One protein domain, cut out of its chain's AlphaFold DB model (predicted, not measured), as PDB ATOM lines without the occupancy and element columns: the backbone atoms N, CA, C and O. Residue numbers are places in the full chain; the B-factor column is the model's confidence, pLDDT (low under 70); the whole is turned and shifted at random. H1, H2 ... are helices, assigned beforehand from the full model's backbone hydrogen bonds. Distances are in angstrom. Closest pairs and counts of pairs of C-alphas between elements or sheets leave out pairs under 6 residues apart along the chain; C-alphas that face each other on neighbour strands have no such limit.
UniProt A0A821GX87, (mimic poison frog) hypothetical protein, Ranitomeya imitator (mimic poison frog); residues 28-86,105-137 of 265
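AT A GLANCE: This is residues 28 to 86 and 105 to 137 of the 265 residues of the protein "(mimic poison frog) hypothetical protein" of Ranitomeya imitator (mimic poison frog) (UniProt A0A821GX87). One long helix, H2, makes the long axis, and two shorter helices, H1 and H3, lie along one side of it near its two ends, both running back against it. The short H4 sits on H2 between them, while H5 crosses near the middle of H2 without clearly touching any helix. The printed part has 92 residues with five named helices, in the order H1, H2, H3, H4, H5, and no named strand; the class is all helix. It is loose, with a radius of gyration of the C-alphas of 15.6 A, and its C-alphas span 55 by 27 by 16 A, only just a rod.

HOW THE PARTS SIT: The hub is H2, residues 52 to 84, which touches three other helices. H1, residues 36 to 48, touches residues 52 to 66 of H2 alone; the closest C-alphas are those of Ala 43 and Ala 55, 4.7 A apart. The two form a helical hairpin, running opposite ways at a shallow tilt of 20 degrees. H3, residues 105 to 117, touches residues 72 to 84 of H2 alone, with the C-alphas of Cys 76 and Cys 114 closest at 5.7 A. These two run opposite ways at a steep tilt of 38 degrees. H4, residues 119 to 122, touches residues 68 to 72 of H2 alone; the closest C-alphas are those of Leu 69 and Val 120, 6.3 A apart. H5, residues 128 to 135, is close to H2 but not clearly touching, about perpendicular at 82 degrees, with the C-alphas of His 66 and Phe 134 closest at 7.7 A. H1 and H3 are apart. In H1, H2, H3 and H5 every O i to N i+4 pair is within hydrogen-bond range; H4 is too short for such a pair.

IN THESE COORDINATES: H2 begins at C-alpha 52 (37.583, -24.423, -59.343) and ends at C-alpha 84 (61.069, -33.646, -18.646), 47.9 A away. H1 begins at C-alpha 36 (43.416, -22.282, -40.970) and measures 18.7 A from first to last C-alpha. H3 measures 18.9 A, H4 5.2 A and H5 10.3 A, with H5 ending at C-alpha 135 (40.568, -35.759, -39.496).

THE WHOLE: The two C-alphas farthest apart are those of Gln 50 and Ile 86, at 54.8 A. Residues 87 to 104 are cut out, and C-alphas 86 and 105 are 15.2 A apart across the cut, in the link from H2 to H3. The links H1 to H2, H3 to H4 and H4 to H5 are tight. The mean pLDDT of the printed part is 90.8, and residues 83 to 86 are under 70.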
ATOM      1  N   PHE A  28      58.691 -23.474 -44.128       91.38
ATOM      2  CA  PHE A  28      57.349 -22.964 -44.394       91.38
ATOM      3  C   PHE A  28      57.377 -21.433 -44.569       91.38
ATOM      4  O   PHE A  28      57.833 -20.724 -43.661       91.38
ATOM      5  N   PRO A  29      56.898 -20.885 -45.703       93.00
ATOM      6  CA  PRO A  29      56.949 -19.449 -45.955       93.00
ATOM      7  C   PRO A  29      56.127 -18.667 -44.929       93.00
ATOM      8  O   PRO A  29      54.918 -18.853 -44.813       93.00
ATOM      9  N   ARG A  30      56.760 -17.734 -44.206       91.12
ATOM     10  CA  ARG A  30      56.076 -16.947 -43.159       91.12
ATOM     11  C   ARG A  30      54.881 -16.149 -43.683       91.12
ATOM     12  O   ARG A  30      53.913 -15.978 -42.954       91.12
ATOM     13  N   SER A  31      54.939 -15.682 -44.929       93.38
ATOM     14  CA  SER A  31      53.844 -14.959 -45.590       93.38
ATOM     15  C   SER A  31      52.608 -15.821 -45.850       93.38
ATOM     16  O   SER A  31      51.529 -15.276 -46.049       93.38
ATOM     17  N   GLU A  32      52.756 -17.146 -45.862       93.88
ATOM     18  CA  GLU A  32      51.664 -18.097 -46.090       93.88
ATOM     19  C   GLU A  32      51.040 -18.593 -44.779       93.88
ATOM     20  O   GLU A  32      50.046 -19.312 -44.815       93.88
ATOM     21  N   ILE A  33      51.589 -18.211 -43.616       95.50
ATOM     22  CA  ILE A  33      51.054 -18.587 -42.302       95.50
ATOM     23  C   ILE A  33      49.872 -17.676 -41.974       95.50
ATOM     24  O   ILE A  33      50.019 -16.610 -41.376       95.50
ATOM     25  N   ILE A  34      48.691 -18.121 -42.385       95.50
ATOM     26  CA  ILE A  34      47.403 -17.464 -42.154       95.50
ATOM     27  C   ILE A  34      46.461 -18.397 -41.372       95.50
ATOM     28  O   ILE A  34      46.718 -19.599 -41.284       95.50
ATOM     29  N   PRO A  35      45.364 -17.887 -40.785       97.00
ATOM     30  CA  PRO A  35      44.475 -18.704 -39.960       97.00
ATOM     31  C   PRO A  35      43.802 -19.839 -40.753       97.00
ATOM     32  O   PRO A  35      43.136 -19.588 -41.757       97.00
ATOM     33  N   LEU A  36      43.908 -21.085 -40.268       96.44
ATOM     34  CA  LEU A  36      43.416 -22.282 -40.970       96.44
ATOM     35  C   LEU A  36      41.920 -22.213 -41.316       96.44
ATOM     36  O   LEU A  36      41.534 -22.457 -42.459       96.44
ATOM     37  N   LYS A  37      41.074 -21.879 -40.333       97.00
ATOM     38  CA  LYS A  37      39.612 -21.873 -40.499       97.00
ATOM     39  C   LYS A  37      39.154 -20.886 -41.587       97.00
ATOM     40  O   LYS A  37      38.450 -21.328 -42.491       97.00
ATOM     41  N   PRO A  38      39.522 -19.589 -41.553       98.06
ATOM     42  CA  PRO A  38      39.210 -18.657 -42.638       98.06
ATOM     43  C   PRO A  38      39.686 -19.124 -44.015       98.06
ATOM     44  O   PRO A  38      38.939 -18.989 -44.979       98.06
ATOM     45  N   THR A  39      40.883 -19.711 -44.116       98.25
ATOM     46  CA  THR A  39      41.395 -20.245 -45.390       98.25
ATOM     47  C   THR A  39      40.517 -21.374 -45.920       98.25
ATOM     48  O   THR A  39      40.125 -21.359 -47.085       98.25
ATOM     49  N   TYR A  40      40.151 -22.326 -45.060       98.38
ATOM     50  CA  TYR A  40      39.269 -23.427 -45.440       98.38
ATOM     51  C   TYR A  40      37.859 -22.940 -45.803       98.38
ATOM     52  O   TYR A  40      37.318 -23.328 -46.835       98.38
ATOM     53  N   ALA A  41      37.288 -22.024 -45.014       98.38
ATOM     54  CA  ALA A  41      35.996 -21.408 -45.310       98.38
ATOM     55  C   ALA A  41      36.016 -20.676 -46.660       98.38
ATOM     56  O   ALA A  41      35.098 -20.837 -47.462       98.38
ATOM     57  N   LYS A  42      37.104 -19.954 -46.960       98.56
ATOM     58  CA  LYS A  42      37.262 -19.292 -48.253       98.56
ATOM     59  C   LYS A  42      37.300 -20.286 -49.409       98.56
ATOM     60  O   LYS A  42      36.736 -20.019 -50.469       98.56
ATOM     61  N   ALA A  43      37.940 -21.433 -49.208       98.38
ATOM     62  CA  ALA A  43      37.962 -22.502 -50.193       98.38
ATOM     63  C   ALA A  43      36.550 -23.038 -50.485       98.38
ATOM     64  O   ALA A  43      36.218 -23.273 -51.646       98.38
ATOM     65  N   MET A  44      35.702 -23.171 -49.458       98.44
ATOM     66  CA  MET A  44      34.305 -23.600 -49.611       98.44
ATOM     67  C   MET A  44      33.462 -22.571 -50.367       98.44
ATOM     68  O   MET A  44      32.744 -22.944 -51.289       98.44
ATOM     69  N   GLU A  45      33.609 -21.278 -50.065       98.56
ATOM     70  CA  GLU A  45      32.935 -20.211 -50.826       98.56
ATOM     71  C   GLU A  45      33.288 -20.266 -52.320       98.56
ATOM     72  O   GLU A  45      32.418 -20.161 -53.181       98.56
ATOM     73  N   LEU A  46      34.575 -20.442 -52.639       98.62
ATOM     74  CA  LEU A  46      35.054 -20.537 -54.022       98.62
ATOM     75  C   LEU A  46      34.568 -21.816 -54.709       98.62
ATOM     76  O   LEU A  46      34.253 -21.794 -55.900       98.62
ATOM     77  N   TYR A  47      34.482 -22.918 -53.964       98.31
ATOM     78  CA  TYR A  47      33.934 -24.181 -54.444       98.31
ATOM     79  C   TYR A  47      32.451 -24.040 -54.812       98.31
ATOM     80  O   TYR A  47      32.041 -24.447 -55.900       98.31
ATOM     81  N   GLU A  48      31.651 -23.417 -53.944       98.19
ATOM     82  CA  GLU A  48      30.233 -23.130 -54.196       98.19
ATOM     83  C   GLU A  48      30.046 -22.159 -55.370       98.19
ATOM     84  O   GLU A  48      29.152 -22.345 -56.199       98.19
ATOM     85  N   ALA A  49      30.940 -21.175 -55.497       98.31
ATOM     86  CA  ALA A  49      30.996 -20.247 -56.624       98.31
ATOM     87  C   ALA A  49      31.538 -20.870 -57.926       98.31
ATOM     88  O   ALA A  49      31.590 -20.188 -58.949       98.31
ATOM     89  N   GLN A  50      31.928 -22.151 -57.916       97.75
ATOM     90  CA  GLN A  50      32.490 -22.878 -59.064       97.75
ATOM     91  C   GLN A  50      33.801 -22.282 -59.608       97.75
ATOM     92  O   GLN A  50      34.189 -22.535 -60.750       97.75
ATOM     93  N   SER A  51      34.520 -21.513 -58.790       98.31
ATOM     94  CA  SER A  51      35.866 -21.015 -59.086       98.31
ATOM     95  C   SER A  51      36.888 -22.113 -58.791       98.31
ATOM     96  O   SER A  51      37.591 -22.085 -57.784       98.31
ATOM     97  N   TRP A  52      36.908 -23.151 -59.636       98.00
ATOM     98  CA  TRP A  52      37.583 -24.423 -59.343       98.00
ATOM     99  C   TRP A  52      39.086 -24.294 -59.081       98.00
ATOM    100  O   TRP A  52      39.600 -24.970 -58.194       98.00
ATOM    101  N   ARG A  53      39.781 -23.431 -59.831       97.56
ATOM    102  CA  ARG A  53      41.234 -23.234 -59.710       97.56
ATOM    103  C   ARG A  53      41.585 -22.505 -58.413       97.56
ATOM    104  O   ARG A  53      42.510 -22.881 -57.705       97.56
ATOM    105  N   GLU A  54      40.839 -21.467 -58.077       98.00
ATOM    106  CA  GLU A  54      41.020 -20.713 -56.841       98.00
ATOM    107  C   GLU A  54      40.626 -21.560 -55.624       98.00
ATOM    108  O   GLU A  54      41.316 -21.539 -54.604       98.00
ATOM    109  N   ALA A  55      39.558 -22.355 -55.745       98.31
ATOM    110  CA  ALA A  55      39.137 -23.305 -54.724       98.31
ATOM    111  C   ALA A  55      40.216 -24.363 -54.459       98.31
ATOM    112  O   ALA A  55      40.536 -24.606 -53.295       98.31
ATOM    113  N   SER A  56      40.823 -24.945 -55.504       97.12
ATOM    114  CA  SER A  56      41.902 -25.927 -55.335       97.12
ATOM    115  C   SER A  56      43.118 -25.312 -54.641       97.12
ATOM    116  O   SER A  56      43.633 -25.903 -53.696       97.12
ATOM    117  N   HIS A  57      43.518 -24.089 -55.009       96.19
ATOM    118  CA  HIS A  57      44.614 -23.378 -54.338       96.19
ATOM    119  C   HIS A  57      44.342 -23.112 -52.851       96.19
ATOM    120  O   HIS A  57      45.234 -23.271 -52.016       96.19
ATOM    121  N   MET A  58      43.122 -22.708 -52.487       97.69
ATOM    122  CA  MET A  58      42.774 -22.469 -51.080       97.69
ATOM    123  C   MET A  58      42.638 -23.770 -50.281       97.69
ATOM    124  O   MET A  58      43.046 -23.815 -49.118       97.69
ATOM    125  N   LEU A  59      42.136 -24.845 -50.896       97.69
ATOM    126  CA  LEU A  59      42.118 -26.183 -50.298       97.69
ATOM    127  C   LEU A  59      43.543 -26.681 -50.018       97.69
ATOM    128  O   LEU A  59      43.837 -27.066 -48.887       97.69
ATOM    129  N   GLU A  60      44.440 -26.592 -51.003       96.38
ATOM    130  CA  GLU A  60      45.870 -26.904 -50.870       96.38
ATOM    131  C   GLU A  60      46.528 -26.112 -49.735       96.38
ATOM    132  O   GLU A  60      47.211 -26.682 -48.880       96.38
ATOM    133  N   ALA A  61      46.297 -24.797 -49.691       95.94
ATOM    134  CA  ALA A  61      46.819 -23.938 -48.634       95.94
ATOM    135  C   ALA A  61      46.302 -24.364 -47.253       95.94
ATOM    136  O   ALA A  61      47.078 -24.453 -46.302       95.94
ATOM    137  N   SER A  62      45.010 -24.686 -47.139       97.12
ATOM    138  CA  SER A  62      44.416 -25.143 -45.880       97.12
ATOM    139  C   SER A  62      45.004 -26.479 -45.402       97.12
ATOM    140  O   SER A  62      45.329 -26.612 -44.225       97.12
ATOM    141  N   LEU A  63      45.250 -27.435 -46.305       96.25
ATOM    142  CA  LEU A  63      45.915 -28.706 -45.988       96.25
ATOM    143  C   LEU A  63      47.352 -28.488 -45.500       96.25
ATOM    144  O   LEU A  63      47.751 -29.038 -44.473       96.25
ATOM    145  N   ARG A  64      48.115 -27.622 -46.178       95.31
ATOM    146  CA  ARG A  64      49.485 -27.263 -45.770       95.31
ATOM    147  C   ARG A  64      49.523 -26.597 -44.394       95.31
ATOM    148  O   ARG A  64      50.406 -26.907 -43.598       95.31
ATOM    149  N   LEU A  65      48.570 -25.711 -44.101       95.75
ATOM    150  CA  LEU A  65      48.434 -25.062 -42.791       95.75
ATOM    151  C   LEU A  65      48.059 -26.056 -41.689       95.75
ATOM    152  O   LEU A  65      48.605 -25.979 -40.590       95.75
ATOM    153  N   HIS A  66      47.158 -26.998 -41.976       94.75
ATOM    154  CA  HIS A  66      46.797 -28.056 -41.035       94.75
ATOM    155  C   HIS A  66      48.004 -28.940 -40.700       94.75
ATOM    156  O   HIS A  66      48.281 -29.174 -39.526       94.75
ATOM    157  N   ARG A  67      48.784 -29.346 -41.709       92.88
ATOM    158  CA  ARG A  67      50.020 -30.114 -41.502       92.88
ATOM    159  C   ARG A  67      51.065 -29.329 -40.706       92.88
ATOM    160  O   ARG A  67      51.642 -29.869 -39.770       92.88
ATOM    161  N   LEU A  68      51.245 -28.037 -41.006       94.12
ATOM    162  CA  LEU A  68      52.129 -27.157 -40.233       94.12
ATOM    163  C   LEU A  68      51.721 -27.091 -38.758       94.12
ATOM    164  O   LEU A  68      52.588 -27.105 -37.884       94.12
ATOM    165  N   LEU A  69      50.418 -26.997 -38.482       92.50
ATOM    166  CA  LEU A  69      49.893 -26.988 -37.122       92.50
ATOM    167  C   LEU A  69      50.227 -28.301 -36.404       92.50
ATOM    168  O   LEU A  69      50.844 -28.255 -35.343       92.50
ATOM    169  N   GLN A  70      49.903 -29.447 -37.009       89.88
ATOM    170  CA  GLN A  70      50.172 -30.769 -36.430       89.88
ATOM    171  C   GLN A  70      51.667 -31.000 -36.168       89.88
ATOM    172  O   GLN A  70      52.043 -31.414 -35.071       89.88
ATOM    173  N   ASP A  71      52.529 -30.667 -37.130       90.75
ATOM    174  CA  ASP A  71      53.978 -30.815 -36.976       90.75
ATOM    175  C   ASP A  71      54.538 -29.883 -35.896       90.75
ATOM    176  O   ASP A  71      55.441 -30.263 -35.153       90.75
ATOM    177  N   SER A  72      53.985 -28.673 -35.763       91.31
ATOM    178  CA  SER A  72      54.369 -27.735 -34.701       91.31
ATOM    179  C   SER A  72      53.973 -28.245 -33.317       91.31
ATOM    180  O   SER A  72      54.719 -28.063 -32.351       91.31
ATOM    181  N   GLU A  73      52.809 -28.886 -33.202       89.12
ATOM    182  CA  GLU A  73      52.350 -29.510 -31.958       89.12
ATOM    183  C   GLU A  73      53.216 -30.707 -31.584       89.12
ATOM    184  O   GLU A  73      53.705 -30.765 -30.454       89.12
ATOM    185  N   ALA A  74      53.478 -31.602 -32.538       87.06
ATOM    186  CA  ALA A  74      54.362 -32.744 -32.345       87.06
ATOM    187  C   ALA A  74      55.785 -32.301 -31.974       87.06
ATOM    188  O   ALA A  74      56.380 -32.853 -31.051       87.06
ATOM    189  N   PHE A  75      56.317 -31.264 -32.630       90.62
ATOM    190  CA  PHE A  75      57.643 -30.719 -32.333       90.62
ATOM    191  C   PHE A  75      57.755 -30.226 -30.886       90.62
ATOM    192  O   PHE A  75      58.692 -30.599 -30.176       90.62
ATOM    193  N   CYS A  76      56.798 -29.412 -30.425       87.88
ATOM    194  CA  CYS A  76      56.804 -28.933 -29.044       87.88
ATOM    195  C   CYS A  76      56.552 -30.063 -28.040       87.88
ATOM    196  O   CYS A  76      57.192 -30.101 -26.992       87.88
ATOM    197  N   GLY A  77      55.650 -30.989 -28.367       85.25
ATOM    198  CA  GLY A  77      55.336 -32.152 -27.547       85.25
ATOM    199  C   GLY A  77      56.544 -33.059 -27.309       85.25
ATOM    200  O   GLY A  77      56.838 -33.406 -26.167       85.25
ATOM    201  N   GLN A  78      57.287 -33.384 -28.367       85.25
ATOM    202  CA  GLN A  78      58.509 -34.188 -28.287       85.25
ATOM    203  C   GLN A  78      59.614 -33.466 -27.515       85.25
ATOM    204  O   GLN A  78      60.140 -34.018 -26.553       85.25
ATOM    205  N   SER A  79      59.907 -32.212 -27.882       87.62
ATOM    206  CA  SER A  79      60.995 -31.437 -27.265       87.62
ATOM    207  C   SER A  79      60.809 -31.295 -25.751       87.62
ATOM    208  O   SER A  79      61.755 -31.455 -24.985       87.62
ATOM    209  N   CYS A  80      59.574 -31.042 -25.306       84.25
ATOM    210  CA  CYS A  80      59.267 -30.897 -23.885       84.25
ATOM    211  C   CYS A  80      59.175 -32.234 -23.138       84.25
ATOM    212  O   CYS A  80      59.489 -32.286 -21.950       84.25
ATOM    213  N   SER A  81      58.758 -33.312 -23.813       79.06
ATOM    214  CA  SER A  81      58.766 -34.661 -23.233       79.06
ATOM    215  C   SER A  81      60.197 -35.119 -22.936       79.06
ATOM    216  O   SER A  81      60.473 -35.584 -21.833       79.06
ATOM    217  N   GLU A  82      61.132 -34.896 -23.861       75.25
ATOM    218  CA  GLU A  82      62.556 -35.199 -23.664       75.25
ATOM    219  C   GLU A  82      63.185 -34.351 -22.544       75.25
ATOM    220  O   GLU A  82      63.926 -34.877 -21.717       75.25
ATOM    221  N   GLU A  83      62.847 -33.059 -22.452       68.56
ATOM    222  CA  GLU A  83      63.352 -32.170 -21.391       68.56
ATOM    223  C   GLU A  83      62.854 -32.580 -19.992       68.56
ATOM    224  O   GLU A  83      63.590 -32.479 -19.011       68.56
ATOM    225  N   SER A  84      61.632 -33.118 -19.899       59.09
ATOM    226  CA  SER A  84      61.069 -33.646 -18.646       59.09
ATOM    227  C   SER A  84      61.679 -34.984 -18.196       59.09
ATOM    228  O   SER A  84      61.533 -35.359 -17.036       59.09
ATOM    229  N   GLN A  85      62.388 -35.684 -19.090       56.75
ATOM    230  CA  GLN A  85      63.081 -36.948 -18.805       56.75
ATOM    231  C   GLN A  85      64.537 -36.751 -18.346       56.75
ATOM    232  O   GLN A  85      65.216 -37.736 -18.050       56.75
ATOM    233  N   ILE A  86      65.045 -35.511 -18.274       46.25
ATOM    234  CA  ILE A  86      66.411 -35.230 -17.804       46.25
ATOM    235  C   ILE A  86      66.513 -35.571 -16.300       46.25
ATOM    236  O   ILE A  86      65.827 -34.945 -15.486       46.25
ATOM    237  N   LEU A 105      53.357 -29.251 -14.306       74.38
ATOM    238  CA  LEU A 105      53.579 -27.809 -14.397       74.38
ATOM    239  C   LEU A 105      54.831 -27.488 -15.223       74.38
ATOM    240  O   LEU A 105      54.809 -26.549 -16.023       74.38
ATOM    241  N   GLN A 106      55.910 -28.255 -15.058       78.50
ATOM    242  CA  GLN A 106      57.124 -28.110 -15.866       78.50
ATOM    243  C   GLN A 106      56.835 -28.357 -17.349       78.50
ATOM    244  O   GLN A 106      57.179 -27.511 -18.182       78.50
ATOM    245  N   LEU A 107      56.121 -29.441 -17.667       77.75
ATOM    246  CA  LEU A 107      55.677 -29.749 -19.025       77.75
ATOM    247  C   LEU A 107      54.826 -28.610 -19.607       77.75
ATOM    248  O   LEU A 107      55.085 -28.140 -20.715       77.75
ATOM    249  N   PHE A 108      53.859 -28.095 -18.842       77.75
ATOM    250  CA  PHE A 108      53.016 -26.973 -19.259       77.75
ATOM    251  C   PHE A 108      53.829 -25.707 -19.563       77.75
ATOM    252  O   PHE A 108      53.627 -25.057 -20.594       77.75
ATOM    253  N   VAL A 109      54.767 -25.343 -18.683       83.75
ATOM    254  CA  VAL A 109      55.626 -24.166 -18.873       83.75
ATOM    255  C   VAL A 109      56.497 -24.324 -20.119       83.75
ATOM    256  O   VAL A 109      56.634 -23.355 -20.873       83.75
ATOM    257  N   CYS A 110      57.048 -25.517 -20.358       85.62
ATOM    258  CA  CYS A 110      57.820 -25.809 -21.564       85.62
ATOM    259  C   CYS A 110      56.962 -25.664 -22.825       85.62
ATOM    260  O   CYS A 110      57.305 -24.879 -23.713       85.62
ATOM    261  N   LEU A 111      55.801 -26.325 -22.870       84.25
ATOM    262  CA  LEU A 111      54.899 -26.284 -24.023       84.25
ATOM    263  C   LEU A 111      54.479 -24.852 -24.350       84.25
ATOM    264  O   LEU A 111      54.530 -24.443 -25.509       84.25
ATOM    265  N   ARG A 112      54.132 -24.052 -23.333       84.94
ATOM    266  CA  ARG A 112      53.758 -22.645 -23.527       84.94
ATOM    267  C   ARG A 112      54.901 -21.826 -24.124       84.94
ATOM    268  O   ARG A 112      54.665 -21.030 -25.029       84.94
ATOM    269  N   LYS A 113      56.131 -22.014 -23.633       88.44
ATOM    270  CA  LYS A 113      57.320 -21.335 -24.172       88.44
ATOM    271  C   LYS A 113      57.590 -21.762 -25.612       88.44
ATOM    272  O   LYS A 113      57.765 -20.893 -26.457       88.44
ATOM    273  N   CYS A 114      57.566 -23.063 -25.902       89.94
ATOM    274  CA  CYS A 114      57.795 -23.584 -27.248       89.94
ATOM    275  C   CYS A 114      56.752 -23.055 -28.239       89.94
ATOM    276  O   CYS A 114      57.118 -22.436 -29.240       89.94
ATOM    277  N   LYS A 115      55.455 -23.191 -27.921       90.62
ATOM    278  CA  LYS A 115      54.368 -22.716 -28.789       90.62
ATOM    279  C   LYS A 115      54.473 -21.209 -29.063       90.62
ATOM    280  O   LYS A 115      54.275 -20.791 -30.197       90.62
ATOM    281  N   ALA A 116      54.884 -20.401 -28.081       90.00
ATOM    282  CA  ALA A 116      55.077 -18.958 -28.267       90.00
ATOM    283  C   ALA A 116      56.166 -18.592 -29.301       90.00
ATOM    284  O   ALA A 116      56.132 -17.495 -29.861       90.00
ATOM    285  N   THR A 117      57.122 -19.488 -29.577       92.38
ATOM    286  CA  THR A 117      58.186 -19.250 -30.572       92.38
ATOM    287  C   THR A 117      57.767 -19.546 -32.011       92.38
ATOM    288  O   THR A 117      58.418 -19.065 -32.941       92.38
ATOM    289  N   LEU A 118      56.691 -20.310 -32.218       92.25
ATOM    290  CA  LEU A 118      56.288 -20.777 -33.543       92.25
ATOM    291  C   LEU A 118      55.165 -19.891 -34.116       92.25
ATOM    292  O   LEU A 118      54.113 -19.756 -33.487       92.25
ATOM    293  N   PRO A 119      55.328 -19.316 -35.326       93.56
ATOM    294  CA  PRO A 119      54.347 -18.390 -35.898       93.56
ATOM    295  C   PRO A 119      52.946 -18.978 -36.108       93.56
ATOM    296  O   PRO A 119      51.970 -18.233 -36.090       93.56
ATOM    297  N   VAL A 120      52.823 -20.299 -36.290       92.75
ATOM    298  CA  VAL A 120      51.516 -20.951 -36.482       92.75
ATOM    299  C   VAL A 120      50.599 -20.773 -35.268       92.75
ATOM    300  O   VAL A 120      49.402 -20.572 -35.436       92.75
ATOM    301  N   PHE A 121      51.158 -20.742 -34.050       91.19
ATOM    302  CA  PHE A 121      50.394 -20.552 -32.812       91.19
ATOM    303  C   PHE A 121      50.118 -19.078 -32.489       91.19
ATOM    304  O   PHE A 121      49.448 -18.781 -31.505       91.19
ATOM    305  N   GLN A 122      50.618 -18.147 -33.307       91.44
ATOM    306  CA  GLN A 122      50.212 -16.740 -33.249       91.44
ATOM    307  C   GLN A 122      48.909 -16.499 -34.025       91.44
ATOM    308  O   GLN A 122      48.285 -15.451 -33.874       91.44
ATOM    309  N   GLN A 123      48.493 -17.464 -34.854       92.31
ATOM    310  CA  GLN A 123      47.206 -17.438 -35.535       92.31
ATOM    311  C   GLN A 123      46.096 -17.967 -34.613       92.31
ATOM    312  O   GLN A 123      46.370 -18.781 -33.729       92.31
ATOM    313  N   PRO A 124      44.830 -17.560 -34.826       91.06
ATOM    314  CA  PRO A 124      43.693 -18.156 -34.142       91.06
ATOM    315  C   PRO A 124      43.660 -19.667 -34.361       91.06
ATOM    316  O   PRO A 124      43.658 -20.141 -35.502       91.06
ATOM    317  N   TYR A 125      43.603 -20.410 -33.261       88.19
ATOM    318  CA  TYR A 125      43.523 -21.858 -33.308       88.19
ATOM    319  C   TYR A 125      42.179 -22.298 -33.933       88.19
ATOM    320  O   TYR A 125      41.135 -21.693 -33.643       88.19
ATOM    321  N   PRO A 126      42.175 -23.314 -34.816       91.19
ATOM    322  CA  PRO A 126      40.957 -23.799 -35.462       91.19
ATOM    323  C   PRO A 126      39.971 -24.403 -34.453       91.19
ATOM    324  O   PRO A 126      40.360 -25.013 -33.461       91.19
ATOM    325  N   ASP A 127      38.672 -24.265 -34.718       88.06
ATOM    326  CA  ASP A 127      37.649 -24.919 -33.897       88.06
ATOM    327  C   ASP A 127      37.598 -26.440 -34.110       88.06
ATOM    328  O   ASP A 127      38.188 -27.004 -35.039       88.06
ATOM    329  N   LYS A 128      36.869 -27.116 -33.215       87.44
ATOM    330  CA  LYS A 128      36.750 -28.576 -33.198       87.44
ATOM    331  C   LYS A 128      36.108 -29.111 -34.475       87.44
ATOM    332  O   LYS A 128      36.478 -30.191 -34.925       87.44
ATOM    333  N   GLU A 129      35.149 -28.394 -35.044       91.81
ATOM    334  CA  GLU A 129      34.453 -28.768 -36.272       91.81
ATOM    335  C   GLU A 129      35.411 -28.748 -37.466       91.81
ATOM    336  O   GLU A 129      35.451 -29.709 -38.233       91.81
ATOM    337  N   THR A 130      36.237 -27.705 -37.565       94.56
ATOM    338  CA  THR A 130      37.291 -27.579 -38.574       94.56
ATOM    339  C   THR A 130      38.271 -28.738 -38.434       94.56
ATOM    340  O   THR A 130      38.453 -29.489 -39.383       94.56
ATOM    341  N   LEU A 131      38.833 -28.975 -37.244       92.31
ATOM    342  CA  LEU A 131      39.773 -30.083 -37.022       92.31
ATOM    343  C   LEU A 131      39.168 -31.455 -37.359       92.31
ATOM    344  O   LEU A 131      39.822 -32.279 -37.997       92.31
ATOM    345  N   LYS A 132      37.900 -31.696 -37.002       93.62
ATOM    346  CA  LYS A 132      37.188 -32.931 -37.374       93.62
ATOM    347  C   LYS A 132      37.054 -33.093 -38.885       93.62
ATOM    348  O   LYS A 132      37.163 -34.216 -39.369       93.62
ATOM    349  N   ALA A 133      36.835 -32.011 -39.632       97.00
ATOM    350  CA  ALA A 133      36.761 -32.080 -41.089       97.00
ATOM    351  C   ALA A 133      38.083 -32.579 -41.696       97.00
ATOM    352  O   ALA A 133      38.079 -33.488 -42.526       97.00
ATOM    353  N   PHE A 134      39.221 -32.072 -41.214       95.62
ATOM    354  CA  PHE A 134      40.545 -32.539 -41.644       95.62
ATOM    355  C   PHE A 134      40.827 -33.981 -41.198       95.62
ATOM    356  O   PHE A 134      41.306 -34.779 -42.000       95.62
ATOM    357  N   GLN A 135      40.444 -34.370 -39.976       92.56
ATOM    358  CA  GLN A 135      40.568 -35.759 -39.496       92.56
ATOM    359  C   GLN A 135      39.762 -36.760 -40.337       92.56
ATOM    360  O   GLN A 135      40.211 -37.886 -40.564       92.56
ATOM    361  N   ARG A 136      38.581 -36.356 -40.818       95.88
ATOM    362  CA  ARG A 136      37.750 -37.140 -41.749       95.88
ATOM    363  C   ARG A 136      38.235 -37.077 -43.198       95.88
ATOM    364  O   ARG A 136      37.690 -37.781 -44.042       95.88
ATOM    365  N   ARG A 137      39.271 -36.277 -43.473       97.12
ATOM    366  CA  ARG A 137      39.816 -35.998 -44.806       97.12
ATOM    367  C   ARG A 137      38.806 -35.316 -45.742       97.12
ATOM    368  O   ARG A 137      38.977 -35.373 -46.954       97.12
TER     369      ARG A 137